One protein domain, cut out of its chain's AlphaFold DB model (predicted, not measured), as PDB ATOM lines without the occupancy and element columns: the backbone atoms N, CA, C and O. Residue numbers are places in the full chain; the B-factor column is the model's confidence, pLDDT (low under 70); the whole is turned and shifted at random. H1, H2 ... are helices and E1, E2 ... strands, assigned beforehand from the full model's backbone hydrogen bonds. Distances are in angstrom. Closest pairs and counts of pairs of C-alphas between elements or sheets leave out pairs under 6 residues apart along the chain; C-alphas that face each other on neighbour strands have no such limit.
ATOM      1  N   SER A   2      41.743 -24.937  20.964       50.97
ATOM      2  CA  SER A   2      40.758 -24.031  20.365       50.97
ATOM      3  C   SER A   2      39.620 -24.868  19.771       50.97
ATOM      4  O   SER A   2      39.858 -25.809  19.016       50.97
ATOM      5  N   ARG A   3      38.367 -24.582  20.149       61.50
ATOM      6  CA  ARG A   3      37.211 -25.188  19.477       61.50
ATOM      7  C   ARG A   3      37.265 -24.745  18.017       61.50
ATOM      8  O   ARG A   3      37.206 -23.545  17.759       61.50
ATOM      9  N   ALA A   4      37.393 -25.696  17.093       73.00
ATOM     10  CA  ALA A   4      37.325 -25.405  15.669       73.00
ATOM     11  C   ALA A   4      36.051 -24.597  15.382       73.00
ATOM     12  O   ALA A   4      34.957 -24.970  15.821       73.00
ATOM     13  N   VAL A   5      36.202 -23.464  14.696       78.81
ATOM     14  CA  VAL A   5      35.070 -22.630  14.295       78.81
ATOM     15  C   VAL A   5      34.241 -23.444  13.305       78.81
ATOM     16  O   VAL A   5      34.696 -23.740  12.203       78.81
ATOM     17  N   LEU A   6      33.042 -23.861  13.717       83.44
ATOM     18  CA  LEU A   6      32.123 -24.599  12.853       83.44
ATOM     19  C   LEU A   6      31.710 -23.712  11.673       83.44
ATOM     20  O   LEU A   6      31.106 -22.656  11.868       83.44
ATOM     21  N   ASN A   7      32.011 -24.166  10.458       91.50
ATOM     22  CA  ASN A   7      31.573 -23.528   9.225       91.50
ATOM     23  C   ASN A   7      30.117 -23.933   8.941       91.50
ATOM     24  O   ASN A   7      29.851 -24.987   8.372       91.50
ATOM     25  N   ILE A   8      29.163 -23.107   9.372       92.06
ATOM     26  CA  ILE A   8      27.727 -23.413   9.284       92.06
ATOM     27  C   ILE A   8      27.279 -23.572   7.827       92.06
ATOM     28  O   ILE A   8      26.481 -24.461   7.535       92.06
ATOM     29  N   MET A   9      27.825 -22.770   6.906       92.56
ATOM     30  CA  MET A   9      27.553 -22.923   5.472       92.56
ATOM     31  C   MET A   9      27.929 -24.311   4.954       92.56
ATOM     32  O   MET A   9      27.128 -24.937   4.271       92.56
ATOM     33  N   THR A  10      29.111 -24.822   5.297       92.06
ATOM     34  CA  THR A  10      29.536 -26.164   4.874       92.06
ATOM     35  C   THR A  10      28.720 -27.257   5.564       92.06
ATOM     36  O   THR A  10      28.351 -28.252   4.945       92.06
ATOM     37  N   GLU A  11      28.425 -27.078   6.851       92.75
ATOM     38  CA  GLU A  11      27.814 -28.122   7.674       92.75
ATOM     39  C   GLU A  11      26.295 -28.241   7.485       92.75
ATOM     40  O   GLU A  11      25.755 -29.336   7.634       92.75
ATOM     41  N   LEU A  12      25.599 -27.149   7.154       94.25
ATOM     42  CA  LEU A  12      24.142 -27.118   6.962       94.25
ATOM     43  C   LEU A  12      23.730 -26.615   5.577       94.25
ATOM     44  O   LEU A  12      22.775 -27.135   5.001       94.25
ATOM     45  N   GLY A  13      24.442 -25.641   5.018       95.38
ATOM     46  CA  GLY A  13      24.004 -24.908   3.830       95.38
ATOM     47  C   GLY A  13      22.868 -23.924   4.131       95.38
ATOM     48  O   GLY A  13      22.149 -24.047   5.126       95.38
ATOM     49  N   VAL A  14      22.694 -22.934   3.250       96.44
ATOM     50  CA  VAL A  14      21.729 -21.833   3.436       96.44
ATOM     51  C   VAL A  14      20.291 -22.346   3.513       96.44
ATOM     52  O   VAL A  14      19.569 -22.005   4.446       96.44
ATOM     53  N   THR A  15      19.876 -23.208   2.582       96.94
ATOM     54  CA  THR A  15      18.492 -23.711   2.502       96.94
ATOM     55  C   THR A  15      18.068 -24.430   3.777       96.94
ATOM     56  O   THR A  15      16.985 -24.197   4.319       96.94
ATOM     57  N   ARG A  16      18.949 -25.276   4.316       96.62
ATOM     58  CA  ARG A  16      18.665 -26.013   5.545       96.62
ATOM     59  C   ARG A  16      18.716 -25.111   6.772       96.62
ATOM     60  O   ARG A  16      17.891 -25.278   7.664       96.62
ATOM     61  N   ALA A  17      19.630 -24.138   6.807       97.38
ATOM     62  CA  ALA A  17      19.645 -23.113   7.846       97.38
ATOM     63  C   ALA A  17      18.324 -22.322   7.864       97.38
ATOM     64  O   ALA A  17      17.720 -22.197   8.927       97.38
ATOM     65  N   ARG A  18      17.813 -21.895   6.698       97.75
ATOM     66  CA  ARG A  18      16.493 -21.247   6.564       97.75
ATOM     67  C   ARG A  18      15.371 -22.127   7.085       97.75
ATOM     68  O   ARG A  18      14.594 -21.670   7.911       97.75
ATOM     69  N   THR A  19      15.351 -23.401   6.699       96.69
ATOM     70  CA  THR A  19      14.338 -24.355   7.180       96.69
ATOM     71  C   THR A  19      14.358 -24.482   8.708       96.69
ATOM     72  O   THR A  19      13.310 -24.519   9.346       96.69
ATOM     73  N   LEU A  20      15.545 -24.547   9.324       96.06
ATOM     74  CA  LEU A  20      15.677 -24.629  10.783       96.06
ATOM     75  C   LEU A  20      15.197 -23.350  11.474       96.06
ATOM     76  O   LEU A  20      14.532 -23.435  12.504       96.06
ATOM     77  N   VAL A  21      15.526 -22.187  10.912       97.06
ATOM     78  CA  VAL A  21      15.115 -20.883  11.444       97.06
ATOM     79  C   VAL A  21      13.611 -20.702  11.306       97.06
ATOM     80  O   VAL A  21      12.982 -20.355  12.290       97.06
ATOM     81  N   GLN A  22      13.027 -21.017  10.147       96.19
ATOM     82  CA  GLN A  22      11.579 -20.976   9.920       96.19
ATOM     83  C   GLN A  22      10.835 -21.869  10.912       96.19
ATOM     84  O   GLN A  22       9.945 -21.393  11.603       96.19
ATOM     85  N   ARG A  23      11.270 -23.126  11.085       95.00
ATOM     86  CA  ARG A  23      10.682 -24.028  12.093       95.00
ATOM     87  C   ARG A  23      10.745 -23.448  13.503       95.00
ATOM     88  O   ARG A  23       9.784 -23.579  14.245       95.00
ATOM     89  N   LYS A  24      11.864 -22.809  13.861       95.19
ATOM     90  CA  LYS A  24      12.028 -22.145  15.164       95.19
ATOM     91  C   LYS A  24      11.243 -20.844  15.286       95.19
ATOM     92  O   LYS A  24      10.972 -20.423  16.404       95.19
ATOM     93  N   ASN A  25      10.932 -20.201  14.167       93.81
ATOM     94  CA  ASN A  25      10.203 -18.945  14.113       93.81
ATOM     95  C   ASN A  25       8.688 -19.125  14.232       93.81
ATOM     96  O   ASN A  25       7.996 -18.148  14.498       93.81
ATOM     97  N   ASN A  26       8.191 -20.348  14.046       91.56
ATOM     98  CA  ASN A  26       6.795 -20.687  14.287       91.56
ATOM     99  C   ASN A  26       6.416 -20.367  15.746       91.56
ATOM    100  O   ASN A  26       7.211 -20.590  16.664       91.56
ATOM    101  N   ASP A  27       5.202 -19.855  15.956       74.00
ATOM    102  CA  ASP A  27       4.795 -19.206  17.215       74.00
ATOM    103  C   ASP A  27       4.826 -20.116  18.454       74.00
ATOM    104  O   ASP A  27       4.971 -19.643  19.581       74.00
ATOM    105  N   GLU A  28       4.774 -21.433  18.271       89.12
ATOM    106  CA  GLU A  28       4.888 -22.388  19.378       89.12
ATOM    107  C   GLU A  28       6.291 -22.386  20.018       89.12
ATOM    108  O   GLU A  28       6.429 -22.545  21.232       89.12
ATOM    109  N   ASP A  29       7.335 -22.131  19.224       86.56
ATOM    110  CA  ASP A  29       8.746 -22.314  19.602       86.56
ATOM    111  C   ASP A  29       9.458 -21.007  20.016       86.56
ATOM    112  O   ASP A  29      10.623 -21.019  20.457       86.56
ATOM    113  N   ARG A  30       8.751 -19.878  19.897       94.94
ATOM    114  CA  ARG A  30       9.263 -18.517  20.087       94.94
ATOM    115  C   ARG A  30       8.344 -17.691  20.990       94.94
ATOM    116  O   ARG A  30       7.131 -17.855  20.969       94.94
ATOM    117  N   ASP A  31       8.932 -16.774  21.750       96.31
ATOM    118  CA  ASP A  31       8.248 -15.598  22.293       96.31
ATOM    119  C   ASP A  31       8.609 -14.366  21.454       96.31
ATOM    120  O   ASP A  31       9.789 -14.103  21.193       96.31
ATOM    121  N   LEU A  32       7.594 -13.624  21.004       96.69
ATOM    122  CA  LEU A  32       7.781 -12.359  20.299       96.69
ATOM    123  C   LEU A  32       7.789 -11.211  21.314       96.69
ATOM    124  O   LEU A  32       6.778 -10.934  21.954       96.69
ATOM    125  N   ASP A  33       8.920 -10.520  21.437       96.81
ATOM    126  CA  ASP A  33       8.982  -9.255  22.171       96.81
ATOM    127  C   ASP A  33       8.476  -8.141  21.250       96.81
ATOM    128  O   ASP A  33       9.209  -7.665  20.385       96.81
ATOM    129  N   THR A  34       7.217  -7.739  21.418       96.00
ATOM    130  CA  THR A  34       6.561  -6.717  20.584       96.00
ATOM    131  C   THR A  34       7.179  -5.329  20.725       96.00
ATOM    132  O   THR A  34       6.991  -4.492  19.847       96.00
ATOM    133  N   ILE A  35       7.937  -5.080  21.796       93.81
ATOM    134  CA  ILE A  35       8.590  -3.793  22.035       93.81
ATOM    135  C   ILE A  35       9.861  -3.689  21.200       93.81
ATOM    136  O   ILE A  35      10.113  -2.667  20.565       93.81
ATOM    137  N   THR A  36      10.693  -4.730  21.224       95.81
ATOM    138  CA  THR A  36      11.990  -4.702  20.535       95.81
ATOM    139  C   THR A  36      11.968  -5.372  19.168       95.81
ATOM    140  O   THR A  36      12.916  -5.192  18.416       95.81
ATOM    141  N   GLY A  37      10.945  -6.170  18.854       97.19
ATOM    142  CA  GLY A  37      10.906  -7.053  17.687       97.19
ATOM    143  C   GLY A  37      11.740  -8.329  17.854       97.19
ATOM    144  O   GLY A  37      12.029  -9.017  16.872       97.19
ATOM    145  N   CYS A  38      12.201  -8.655  19.071       98.12
ATOM    146  CA  CYS A  38      13.044  -9.834  19.273       98.12
ATOM    147  C   CYS A  38      12.264 -11.131  19.063       98.12
ATOM    148  O   CYS A  38      11.158 -11.307  19.567       98.12
ATOM    149  N   TRP A  39      12.915 -12.082  18.395       98.00
ATOM    150  CA  TRP A  39      12.457 -13.463  18.297       98.00
ATOM    151  C   TRP A  39      13.177 -14.285  19.355       98.00
ATOM    152  O   TRP A  39      14.322 -14.684  19.148       98.00
ATOM    153  N   LEU A  40      12.555 -14.477  20.514       97.69
ATOM    154  CA  LEU A  40      13.175 -15.127  21.663       97.69
ATOM    155  C   LEU A  40      12.887 -16.624  21.626       97.69
ATOM    156  O   LEU A  40      11.735 -17.040  21.647       97.69
ATOM    157  N   SER A  41      13.920 -17.463  21.566       96.94
ATOM    158  CA  SER A  41      13.699 -18.911  21.585       96.94
ATOM    159  C   SER A  41      13.326 -19.401  22.987       96.94
ATOM    160  O   SER A  41      13.984 -19.039  23.966       96.94
ATOM    161  N   LYS A  42      12.325 -20.288  23.054       95.56
ATOM    162  CA  LYS A  42      11.920 -21.029  24.266       95.56
ATOM    163  C   LYS A  42      12.776 -22.271  24.536       95.56
ATOM    164  O   LYS A  42      12.609 -22.953  25.543       95.56
ATOM    165  N   SER A  43      13.669 -22.615  23.607       91.94
ATOM    166  CA  SER A  43      14.513 -23.806  23.714       91.94
ATOM    167  C   SER A  43      15.567 -23.653  24.811       91.94
ATOM    168  O   SER A  43      15.920 -22.541  25.206       91.94
ATOM    169  N   SER A  44      16.115 -24.780  25.272       89.94
ATOM    170  CA  SER A  44      17.177 -24.767  26.275       89.94
ATOM    171  C   SER A  44      18.362 -23.908  25.823       89.94
ATOM    172  O   SER A  44      18.829 -23.962  24.679       89.94
ATOM    173  N   ALA A  45      18.837 -23.081  26.749       94.81
ATOM    174  CA  ALA A  45      19.997 -22.236  26.552       94.81
ATOM    175  C   ALA A  45      21.241 -22.887  27.163       94.81
ATOM    176  O   ALA A  45      21.166 -23.669  28.113       94.81
ATOM    177  N   THR A  46      22.411 -22.545  26.631       95.50
ATOM    178  CA  THR A  46      23.681 -22.861  27.288       95.50
ATOM    179  C   THR A  46      23.794 -22.130  28.626       95.50
ATOM    180  O   THR A  46      23.043 -21.199  28.911       95.50
ATOM    181  N   ARG A  47      24.811 -22.474  29.425       96.44
ATOM    182  CA  ARG A  47      25.174 -21.713  30.634       96.44
ATOM    183  C   ARG A  47      25.395 -20.218  30.354       96.44
ATOM    184  O   ARG A  47      25.147 -19.389  31.220       96.44
ATOM    185  N   ASP A  48      25.821 -19.885  29.139       94.88
ATOM    186  CA  ASP A  48      26.039 -18.509  28.695       94.88
ATOM    187  C   ASP A  48      24.763 -17.842  28.152       94.88
ATOM    188  O   ASP A  48      24.822 -16.702  27.698       94.88
ATOM    189  N   GLY A  49      23.611 -18.516  28.174       95.31
ATOM    190  CA  GLY A  49      22.323 -17.971  27.742       95.31
ATOM    191  C   GLY A  49      22.065 -18.024  26.232       95.31
ATOM    192  O   GLY A  49      21.085 -17.445  25.773       95.31
ATOM    193  N   TYR A  50      22.912 -18.700  25.447       96.62
ATOM    194  CA  TYR A  50      22.693 -18.847  24.004       96.62
ATOM    195  C   TYR A  50      21.861 -20.087  23.693       96.62
ATOM    196  O   TYR A  50      22.196 -21.188  24.127       96.62
ATOM    197  N   CYS A  51      20.828 -19.933  22.871       96.50
ATOM    198  CA  CYS A  51      20.021 -21.059  22.408       96.50
ATOM    199  C   CYS A  51      20.761 -21.886  21.348       96.50
ATOM    200  O   CYS A  51      21.522 -21.356  20.524       96.50
ATOM    201  N   GLN A  52      20.520 -23.196  21.364       96.00
ATOM    202  CA  GLN A  52      21.113 -24.149  20.430       96.00
ATOM    203  C   GLN A  52      20.043 -24.883  19.623       96.00
ATOM    204  O   GLN A  52      18.946 -25.146  20.107       96.00
ATOM    205  N   VAL A  53      20.392 -25.250  18.393       95.31
ATOM    206  CA  VAL A  53      19.637 -26.193  17.569       95.31
ATOM    207  C   VAL A  53      20.506 -27.412  17.296       95.31
ATOM    208  O   VAL A  53      21.645 -27.297  16.846       95.31
ATOM    209  N   THR A  54      19.968 -28.588  17.589       95.19
ATOM    210  CA  THR A  54      20.678 -29.854  17.421       95.19
ATOM    211  C   THR A  54      20.219 -30.520  16.132       95.19
ATOM    212  O   THR A  54      19.032 -30.778  15.946       95.19
ATOM    213  N   THR A  55      21.145 -30.787  15.212       94.44
ATOM    214  CA  THR A  55      20.825 -31.417  13.925       94.44
ATOM    215  C   THR A  55      22.029 -32.171  13.356       94.44
ATOM    216  O   THR A  55      23.162 -31.974  13.791       94.44
ATOM    217  N   LEU A  56      21.803 -33.067  12.396       93.31
ATOM    218  CA  LEU A  56      22.889 -33.765  11.696       93.31
ATOM    219  C   LEU A  56      23.623 -32.811  10.749       93.31
ATOM    220  O   LEU A  56      22.991 -31.958  10.134       93.31
ATOM    221  N   LYS A  57      24.926 -32.981  10.548       93.19
ATOM    222  CA  LYS A  57      25.648 -32.289   9.468       93.19
ATOM    223  C   LYS A  57      25.193 -32.801   8.099       93.19
ATOM    224  O   LYS A  57      24.718 -33.929   7.993       93.19
ATOM    225  N   ASN A  58      25.379 -32.020   7.042       90.44
ATOM    226  CA  ASN A  58      25.082 -32.451   5.673       90.44
ATOM    227  C   ASN A  58      25.868 -33.709   5.291       90.44
ATOM    228  O   ASN A  58      25.294 -34.653   4.762       90.44
ATOM    229  N   SER A  59      27.145 -33.778   5.671       89.75
ATOM    230  CA  SER A  59      28.001 -34.961   5.483       89.75
ATOM    231  C   SER A  59      27.507 -36.220   6.213       89.75
ATOM    232  O   SER A  59      27.923 -37.336   5.890       89.75
ATOM    233  N   GLN A  60      26.629 -36.047   7.203       91.12
ATOM    234  CA  GLN A  60      26.059 -37.114   8.023       91.12
ATOM    235  C   GLN A  60      24.655 -37.536   7.570       91.12
ATOM    236  O   GLN A  60      24.153 -38.549   8.059       91.12
ATOM    237  N   LEU A  61      24.011 -36.795   6.663       87.88
ATOM    238  CA  LEU A  61      22.691 -37.160   6.152       87.88
ATOM    239  C   LEU A  61      22.761 -38.512   5.424       87.88
ATOM    240  O   LEU A  61      23.715 -38.799   4.704       87.88
ATOM    241  N   GLY A  62      21.772 -39.376   5.664       87.12
ATOM    242  CA  GLY A  62      21.706 -40.726   5.086       87.12
ATOM    243  C   GLY A  62      22.598 -41.779   5.761       87.12
ATOM    244  O   GLY A  62      22.477 -42.963   5.455       87.12
ATOM    245  N   ARG A  63      23.458 -41.399   6.717       89.19
ATOM    246  CA  ARG A  63      24.281 -42.350   7.480       89.19
ATOM    247  C   ARG A  63      23.569 -42.763   8.770       89.19
ATOM    248  O   ARG A  63      23.152 -41.919   9.561       89.19
ATOM    249  N   ARG A  64      23.465 -44.071   9.028       89.62
ATOM    250  CA  ARG A  64      22.915 -44.589  10.295       89.62
ATOM    251  C   ARG A  64      23.875 -44.329  11.465       89.62
ATOM    252  O   ARG A  64      25.091 -44.295  11.287       89.62
ATOM    253  N   GLY A  65      23.314 -44.134  12.662       90.50
ATOM    254  CA  GLY A  65      24.070 -44.014  13.918       90.50
ATOM    255  C   GLY A  65      24.852 -42.709  14.109       90.50
ATOM    256  O   GLY A  65      25.688 -42.627  15.007       90.50
ATOM    257  N   GLN A  66      24.618 -41.687  13.282       92.69
ATOM    258  CA  GLN A  66      25.317 -40.411  13.425       92.69
ATOM    259  C   GLN A  66      24.796 -39.618  14.618       92.69
ATOM    260  O   GLN A  66      23.591 -39.505  14.838       92.69
ATOM    261  N   ARG A  67      25.727 -39.035  15.378       92.81
ATOM    262  CA  ARG A  67      25.396 -38.157  16.499       92.81
ATOM    263  C   ARG A  67      25.065 -36.756  15.978       92.81
ATOM    264  O   ARG A  67      25.885 -36.192  15.249       92.81
ATOM    265  N   PRO A  68      23.910 -36.185  16.359       93.62
ATOM    266  CA  PRO A  68      23.594 -34.794  16.078       93.62
ATOM    267  C   PRO A  68      24.624 -33.830  16.667       93.62
ATOM    268  O   PRO A  68      25.244 -34.100  17.696       93.62
ATOM    269  N   VAL A  69      24.771 -32.683  16.016       93.81
ATOM    270  CA  VAL A  69      25.669 -31.603  16.417       93.81
ATOM    271  C   VAL A  69      24.830 -30.399  16.823       93.81
ATOM    272  O   VAL A  69      23.831 -30.082  16.178       93.81
ATOM    273  N   ALA A  70      25.230 -29.738  17.906       94.38
ATOM    274  CA  ALA A  70      24.591 -28.518  18.375       94.38
ATOM    275  C   ALA A  70      25.191 -27.292  17.670       94.38
ATOM    276  O   ALA A  70      26.403 -27.066  17.710       94.38
ATOM    277  N   PHE A  71      24.331 -26.479  17.065       95.50
ATOM    278  CA  PHE A  71      24.667 -25.202  16.442       95.50
ATOM    279  C   PHE A  71      24.045 -24.058  17.245       95.50
ATOM    280  O   PHE A  71      22.937 -24.187  17.758       95.50
ATOM    281  N   LEU A  72      24.740 -22.923  17.357       96.69
ATOM    282  CA  LEU A  72      24.184 -21.731  18.005       96.69
ATOM    283  C   LEU A  72      23.102 -21.118  17.110       96.69
ATOM    284  O   LEU A  72      23.393 -20.753  15.971       96.69
ATOM    285  N   LEU A  73      21.882 -20.974  17.631       97.56
ATOM    286  CA  LEU A  73      20.715 -20.606  16.827       97.56
ATOM    287  C   LEU A  73      20.866 -19.231  16.160       97.56
ATOM    288  O   LEU A  73      20.568 -19.100  14.978       97.56
ATOM    289  N   HIS A  74      21.413 -18.235  16.862       98.25
ATOM    290  CA  HIS A  74      21.661 -16.911  16.276       98.25
ATOM    291  C   HIS A  74      22.635 -16.976  15.086       98.25
ATOM    292  O   HIS A  74      22.410 -16.332  14.071       98.25
ATOM    293  N   LYS A  75      23.683 -17.812  15.143       97.94
ATOM    294  CA  LYS A  75      24.603 -17.968  14.005       97.94
ATOM    295  C   LYS A  75      23.937 -18.673  12.825       97.94
ATOM    296  O   LYS A  75      24.205 -18.320  11.683       97.94
ATOM    297  N   VAL A  76      23.070 -19.653  13.095       98.00
ATOM    298  CA  VAL A  76      22.264 -20.303  12.050       98.00
ATOM    299  C   VAL A  76      21.319 -19.288  11.403       98.00
ATOM    300  O   VAL A  76      21.246 -19.250  10.180       98.00
ATOM    301  N   SER A  77      20.674 -18.428  12.197       98.38
ATOM    302  CA  SER A  77      19.810 -17.346  11.709       98.38
ATOM    303  C   SER A  77      20.552 -16.345  10.827       98.38
ATOM    304  O   SER A  77      20.124 -16.076   9.706       98.38
ATOM    305  N   PHE A  78      21.731 -15.898  11.264       98.56
ATOM    306  CA  PHE A  78      22.597 -15.038  10.460       98.56
ATOM    307  C   PHE A  78      22.908 -15.665   9.090       98.56
ATOM    308  O   PHE A  78      22.707 -15.040   8.054       98.56
ATOM    309  N   VAL A  79      23.346 -16.926   9.062       98.25
ATOM    310  CA  VAL A  79      23.700 -17.615   7.809       98.25
ATOM    311  C   VAL A  79      22.482 -17.831   6.910       98.25
ATOM    312  O   VAL A  79      22.585 -17.699   5.691       98.25
ATOM    313  N   ALA A  80      21.328 -18.151   7.496       98.31
ATOM    314  CA  ALA A  80      20.078 -18.329   6.767       98.31
ATOM    315  C   ALA A  80      19.639 -17.048   6.038       98.31
ATOM    316  O   ALA A  80      19.184 -17.127   4.893       98.31
ATOM    317  N   HIS A  81      19.788 -15.897   6.698       98.31
ATOM    318  CA  HIS A  81      19.391 -14.596   6.173       98.31
ATOM    319  C   HIS A  81      20.426 -14.032   5.190       98.31
ATOM    320  O   HIS A  81      20.109 -13.812   4.026       98.31
ATOM    321  N   TYR A  82      21.688 -13.894   5.611       98.06
ATOM    322  CA  TYR A  82      22.736 -13.252   4.805       98.06
ATOM    323  C   TYR A  82      23.392 -14.177   3.770       98.06
ATOM    324  O   TYR A  82      24.208 -13.724   2.972       98.06
ATOM    325  N   GLY A  83      23.106 -15.484   3.796       97.75
ATOM    326  CA  GLY A  83      23.646 -16.445   2.827       97.75
ATOM    327  C   GLY A  83      25.160 -16.670   2.921       97.75
ATOM    328  O   GLY A  83      25.765 -17.188   1.985       97.75
ATOM    329  N   ARG A  84      25.792 -16.281   4.036       97.25
ATOM    330  CA  ARG A  84      27.240 -16.392   4.264       97.25
ATOM    331  C   ARG A  84      27.564 -16.641   5.733       97.25
ATOM    332  O   ARG A  84      26.776 -16.318   6.616       97.25
ATOM    333  N   ASN A  85      28.757 -17.169   6.003       96.81
ATOM    334  CA  ASN A  85      29.301 -17.180   7.363       96.81
ATOM    335  C   ASN A  85      29.708 -15.760   7.809       96.81
ATOM    336  O   ASN A  85      29.965 -14.905   6.952       96.81
ATOM    337  N   PRO A  86      29.818 -15.512   9.129       96.31
ATOM    338  CA  PRO A  86      30.517 -14.328   9.619       96.31
ATOM    339  C   PRO A  86      31.965 -14.317   9.119       96.31
ATOM    340  O   PRO A  86      32.564 -15.373   8.876       96.31
ATOM    341  N   THR A  87      32.519 -13.118   8.978       96.81
ATOM    342  CA  THR A  87      33.904 -12.912   8.548       96.81
ATOM    343  C   THR A  87      34.867 -13.617   9.509       96.81
ATOM    344  O   THR A  87      34.606 -13.731  10.708       96.81
ATOM    345  N   ALA A  88      35.988 -14.134   9.000       94.88
ATOM    346  CA  ALA A  88      36.964 -14.827   9.835       94.88
ATOM    347  C   ALA A  88      37.471 -13.908  10.964       94.88
ATOM    348  O   ALA A  88      37.932 -12.802  10.711       94.88
ATOM    349  N   GLY A  89      37.368 -14.374  12.212       94.81
ATOM    350  CA  GLY A  89      37.724 -13.594  13.406       94.81
ATOM    351  C   GLY A  89      36.601 -12.706  13.957       94.81
ATOM    352  O   GLY A  89      36.674 -12.308  15.119       94.81
ATOM    353  N   ASN A  90      35.536 -12.463  13.190       96.69
ATOM    354  CA  ASN A  90      34.370 -11.728  13.662       96.69
ATOM    355  C   ASN A  90      33.372 -12.623  14.406       96.69
ATOM    356  O   ASN A  90      33.365 -13.856  14.313       96.69
ATOM    357  N   HIS A  91      32.497 -11.965  15.160       96.88
ATOM    358  CA  HIS A  91      31.390 -12.560  15.884       96.88
ATOM    359  C   HIS A  91      30.057 -12.118  15.277       96.88
ATOM    360  O   HIS A  91      29.913 -10.999  14.799       96.88
ATOM    361  N   VAL A  92      29.058 -12.997  15.374       97.88
ATOM    362  CA  VAL A  92      27.660 -12.607  15.171       97.88
ATOM    363  C   VAL A  92      27.180 -11.979  16.477       97.88
ATOM    364  O   VAL A  92      27.077 -12.675  17.487       97.88
ATOM    365  N   SER A  93      26.968 -10.672  16.463       97.88
ATOM    366  CA  SER A  93      26.616  -9.850  17.614       97.88
ATOM    367  C   SER A  93      25.132  -9.514  17.626       97.88
ATOM    368  O   SER A  93      24.529  -9.308  16.574       97.88
ATOM    369  N   HIS A  94      24.550  -9.453  18.822       98.06
ATOM    370  CA  HIS A  94      23.155  -9.081  19.029       98.06
ATOM    371  C   HIS A  94      23.043  -7.577  19.250       98.06
ATOM    372  O   HIS A  94      23.380  -7.080  20.324       98.06
ATOM    373  N   LEU A  95      22.450  -6.864  18.293       97.94
ATOM    374  CA  LEU A  95      22.108  -5.444  18.451       97.94
ATOM    375  C   LEU A  95      21.154  -5.221  19.630       97.94
ATOM    376  O   LEU A  95      21.178  -4.162  20.252       97.94
ATOM    377  N   CYS A  96      20.341  -6.234  19.941       97.50
ATOM    378  CA  CYS A  96      19.356  -6.219  21.014       97.50
ATOM    379  C   CYS A  96      19.868  -6.651  22.398       97.50
ATOM    380  O   CYS A  96      19.131  -6.551  23.378       97.50
ATOM    381  N   ASP A  97      21.099  -7.181  22.487       96.00
ATOM    382  CA  ASP A  97      21.703  -7.752  23.711       96.00
ATOM    383  C   ASP A  97      20.867  -8.858  24.396       96.00
ATOM    384  O   ASP A  97      21.022  -9.167  25.579       96.00
ATOM    385  N   ARG A  98      19.952  -9.486  23.650       96.75
ATOM    386  CA  ARG A  98      19.179 -10.652  24.094       96.75
ATOM    387  C   ARG A  98      19.820 -11.913  23.520       96.75
ATOM    388  O   ARG A  98      19.671 -12.208  22.340       96.75
ATOM    389  N   ARG A  99      20.524 -12.687  24.352       97.38
ATOM    390  CA  ARG A  99      21.311 -13.863  23.906       97.38
ATOM    391  C   ARG A  99      20.475 -15.010  23.321       97.38
ATOM    392  O   ARG A  99      20.989 -15.802  22.529       97.38
ATOM    393  N   ASN A 100      19.199 -15.090  23.694       97.25
ATOM    394  CA  ASN A 100      18.220 -16.033  23.152       97.25
ATOM    395  C   ASN A 100      17.468 -15.491  21.924       97.25
ATOM    396  O   ASN A 100      16.645 -16.213  21.361       97.25
ATOM    397  N   CYS A 101      17.742 -14.252  21.499       98.25
ATOM    398  CA  CYS A 101      17.180 -13.700  20.277       98.25
ATOM    399  C   CYS A 101      17.834 -14.337  19.045       98.25
ATOM    400  O   CYS A 101      19.054 -14.530  18.989       98.25
ATOM    401  N   PHE A 102      17.017 -14.650  18.044       98.38
ATOM    402  CA  PHE A 102      17.468 -15.149  16.747       98.38
ATOM    403  C   PHE A 102      16.825 -14.409  15.564       98.38
ATOM    404  O   PHE A 102      16.876 -14.920  14.448       98.38
ATOM    405  N   ASN A 103      16.261 -13.214  15.774       98.44
ATOM    406  CA  ASN A 103      15.807 -12.355  14.675       98.44
ATOM    407  C   ASN A 103      17.028 -11.915  13.841       98.44
ATOM    408  O   ASN A 103      17.907 -11.271  14.415       98.44
ATOM    409  N   PRO A 104      17.124 -12.250  12.539       98.31
ATOM    410  CA  PRO A 104      18.293 -11.918  11.726       98.31
ATOM    411  C   PRO A 104      18.557 -10.412  11.599       98.31
ATOM    412  O   PRO A 104      19.722 -10.021  11.559       98.31
ATOM    413  N   GLU A 105      17.518  -9.576  11.651       98.38
ATOM    414  CA  GLU A 105      17.641  -8.106  11.625       98.38
ATOM    415  C   GLU A 105      18.303  -7.551  12.896       98.38
ATOM    416  O   GLU A 105      18.781  -6.421  12.941       98.38
ATOM    417  N   HIS A 106      18.350  -8.349  13.968       98.38
ATOM    418  CA  HIS A 106      19.008  -7.983  15.221       98.38
ATOM    419  C   HIS A 106      20.443  -8.517  15.302       98.38
ATOM    420  O   HIS A 106      21.060  -8.431  16.369       98.38
ATOM    421  N   LEU A 107      20.958  -9.112  14.220       98.56
ATOM    422  CA  LEU A 107      22.266  -9.753  14.171       98.56
ATOM    423  C   LEU A 107      23.190  -9.041  13.187       98.56
ATOM    424  O   LEU A 107      22.829  -8.814  12.036       98.56
ATOM    425  N   ILE A 108      24.421  -8.779  13.624       98.31
ATOM    426  CA  ILE A 108      25.470  -8.202  12.779       98.31
ATOM    427  C   ILE A 108      26.777  -8.988  12.878       98.31
ATOM    428  O   ILE A 108      27.105  -9.550  13.919       98.31
ATOM    429  N   ASP A 109      27.524  -9.027  11.780       98.12
ATOM    430  CA  ASP A 109      28.889  -9.544  11.708       98.12
ATOM    431  C   ASP A 109      29.887  -8.431  12.056       98.12
ATOM    432  O   ASP A 109      30.076  -7.505  11.269       98.12
ATOM    433  N   GLU A 110      30.516  -8.504  13.230       97.56
ATOM    434  CA  GLU A 110      31.439  -7.464  13.699       97.56
ATOM    435  C   GLU A 110      32.612  -8.020  14.517       97.56
ATOM    436  O   GLU A 110      32.601  -9.163  14.985       97.56
ATOM    437  N   SER A 111      33.647  -7.199  14.704       97.12
ATOM    438  CA  SER A 111      34.824  -7.596  15.475       97.12
ATOM    439  C   SER A 111      34.483  -7.825  16.956       97.12
ATOM    440  O   SER A 111      33.560  -7.204  17.499       97.12
ATOM    441  N   PRO A 112      35.246  -8.671  17.672       97.00
ATOM    442  CA  PRO A 112      35.057  -8.865  19.108       97.00
ATOM    443  C   PRO A 112      35.127  -7.560  19.915       97.00
ATOM    444  O   PRO A 112      34.434  -7.428  20.924       97.00
ATOM    445  N   GLN A 113      35.942  -6.595  19.480       96.12
ATOM    446  CA  GLN A 113      36.083  -5.283  20.110       96.12
ATOM    447  C   GLN A 113      34.784  -4.474  20.016       96.12
ATOM    448  O   GLN A 113      34.325  -3.973  21.040       96.12
ATOM    449  N   LEU A 114      34.161  -4.402  18.831       96.44
ATOM    450  CA  LEU A 114      32.883  -3.706  18.641       96.44
ATOM    451  C   LEU A 114      31.753  -4.384  19.423       96.44
ATOM    452  O   LEU A 114      31.052  -3.717  20.179       96.44
ATOM    453  N   ASN A 115      31.658  -5.716  19.354       96.75
ATOM    454  CA  ASN A 115      30.682  -6.489  20.131       96.75
ATOM    455  C   ASN A 115      30.825  -6.239  21.643       96.75
ATOM    456  O   ASN A 115      29.849  -6.000  22.352       96.75
ATOM    457  N   ASN A 116      32.058  -6.212  22.156       95.50
ATOM    458  CA  ASN A 116      32.298  -5.856  23.552       95.50
ATOM    459  C   ASN A 116      31.918  -4.401  23.867       95.50
ATOM    460  O   ASN A 116      31.408  -4.160  24.957       95.50
ATOM    461  N   GLY A 117      32.116  -3.462  22.938       94.81
ATOM    462  CA  GLY A 117      31.686  -2.066  23.076       94.81
ATOM    463  C   GLY A 117      30.168  -1.897  23.187       94.81
ATOM    464  O   GLY A 117      29.694  -0.987  23.867       94.81
ATOM    465  N   ARG A 118      29.387  -2.824  22.616       95.12
ATOM    466  CA  ARG A 118      27.920  -2.832  22.750       95.12
ATOM    467  C   ARG A 118      27.437  -3.244  24.137       95.12
ATOM    468  O   ARG A 118      26.305  -2.905  24.511       95.12
ATOM    469  N   LYS A 119      28.267  -3.945  24.921       91.25
ATOM    470  CA  LYS A 119      27.931  -4.326  26.299       91.25
ATOM    471  C   LYS A 119      27.731  -3.058  27.122       91.25
ATOM    472  O   LYS A 119      28.594  -2.190  27.154       91.25
ATOM    473  N   ASN A 120      26.590  -2.964  27.800       88.12
ATOM    474  CA  ASN A 120      26.175  -1.793  28.586       88.12
ATOM    475  C   ASN A 120      25.849  -0.530  27.771       88.12
ATOM    476  O   ASN A 120      25.590   0.521  28.357       88.12
TER     477      ASN A 120
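Overview. This is residues 2 to 120 of the 256 residues of the protein "zf-His_Me_endon domain-containing protein" of Neonectria ditissima (UniProt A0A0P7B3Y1). Two small strand hairpins, E5-E6 and E3-E4, are set round the helix H3 in the middle: E5-E6 along its side and E3-E4 at the end where H3 begins. The longest helix, H2, crosses H3 on the side away from E5-E6 and leads at its last residues to a third hairpin, E1-E2, while the one-turn helix H1 packs on H3 and H4 packs on E5 at the far end of the domain. The printed part has 119 residues with four named helices and six named strands, in the order H1 H2 E1 E2 E3 E4 H3 E5 E6 H4, and the three sheets are separate antiparallel pairs, E1-E2, E3-E4 and E5-E6. The class is mixed, helices and strands, with helices holding 33 and strands 24 of the 57 residues in named elements, under half of the 119. The whole is compact, with a radius of gyration of the C-alphas of 14.2 A and spans of 46 by 34 by 27 A.

Along the chain. The sheet of E5, residues 91 to 94, and E6, residues 107 to 110, has strands of 9.5 A each. E3, residues 52 to 55, pairs with E4, residues 69 to 72, and E1, residues 30 to 33, pairs with E2, residues 38 to 41. H3, residues 73 to 82, is 14.2 A long and begins at C-alpha 73, (20.715, -20.606, 16.827). H2, residues 14 to 25, is 16.0 A long. H1, residues 8 to 11, begins at C-alpha 8, (27.727, -23.413, 9.284). H4, residues 112 to 118, is 10.0 A long and ends at C-alpha 118, (27.920, -2.832, 22.750).

Arrangement. E5 and E6 are a hairpin, antiparallel at 140 degrees, with N 91 and O 110 at 2.8 A and N 108 and O 93 at 3.0 A within hydrogen-bond range. The closest C-alphas of H3 and E5 are those of Lys 75 and Val 92, at 6.3 A, and of H3 and E6 those of Phe 78 and Leu 107, at 6.5 A. The closest C-alphas of E5 and H4 are those of Ser 93 and Asn 115, at 5.8 A; H4 touches no helix. H2 and H3 touch, with the C-alphas of Arg 18 and Ala 80 closest at 4.6 A, at a steep tilt of 54 degrees, opposite ways. H1 and H3 touch, closest at the C-alphas of Ile 8 and Val 76, 6.9 A. H1 and H2 meet only through their link. The hairpin E3 and E4 is antiparallel at 146 degrees, with N 53 and O 71 at 2.8 A within hydrogen-bond range; the closest C-alphas of E3 and H3 are those of Gln 52 and Leu 73, at 5.1 A. The hairpin E1 and E2 is antiparallel at 153 degrees, with N 31 and O 40 at 2.8 A within hydrogen-bond range, and the closest C-alphas of H2 and E2 are those of Asn 25 and Trp 39, at 7.3 A. E1 and E2 are both apart from H3. Every O i to N i+4 pair is within hydrogen-bond range in H2, H3 and H4, while H1 is too short for such a pair.

Size, cuts and confidence. The two C-alphas farthest apart are those of Arg 64 and Asn 120, 46.7 A. The long links are E3 to E4, residues 56 to 68, whose C-alphas lie 15 to 26 A from the mean of all C-alphas, and E5 to E6, residues 95 to 106, at 6 to 14 A from it. The printed part has no cut. The mean pLDDT of the printed part is 94.1, and the residues under 70 are 2 to 3.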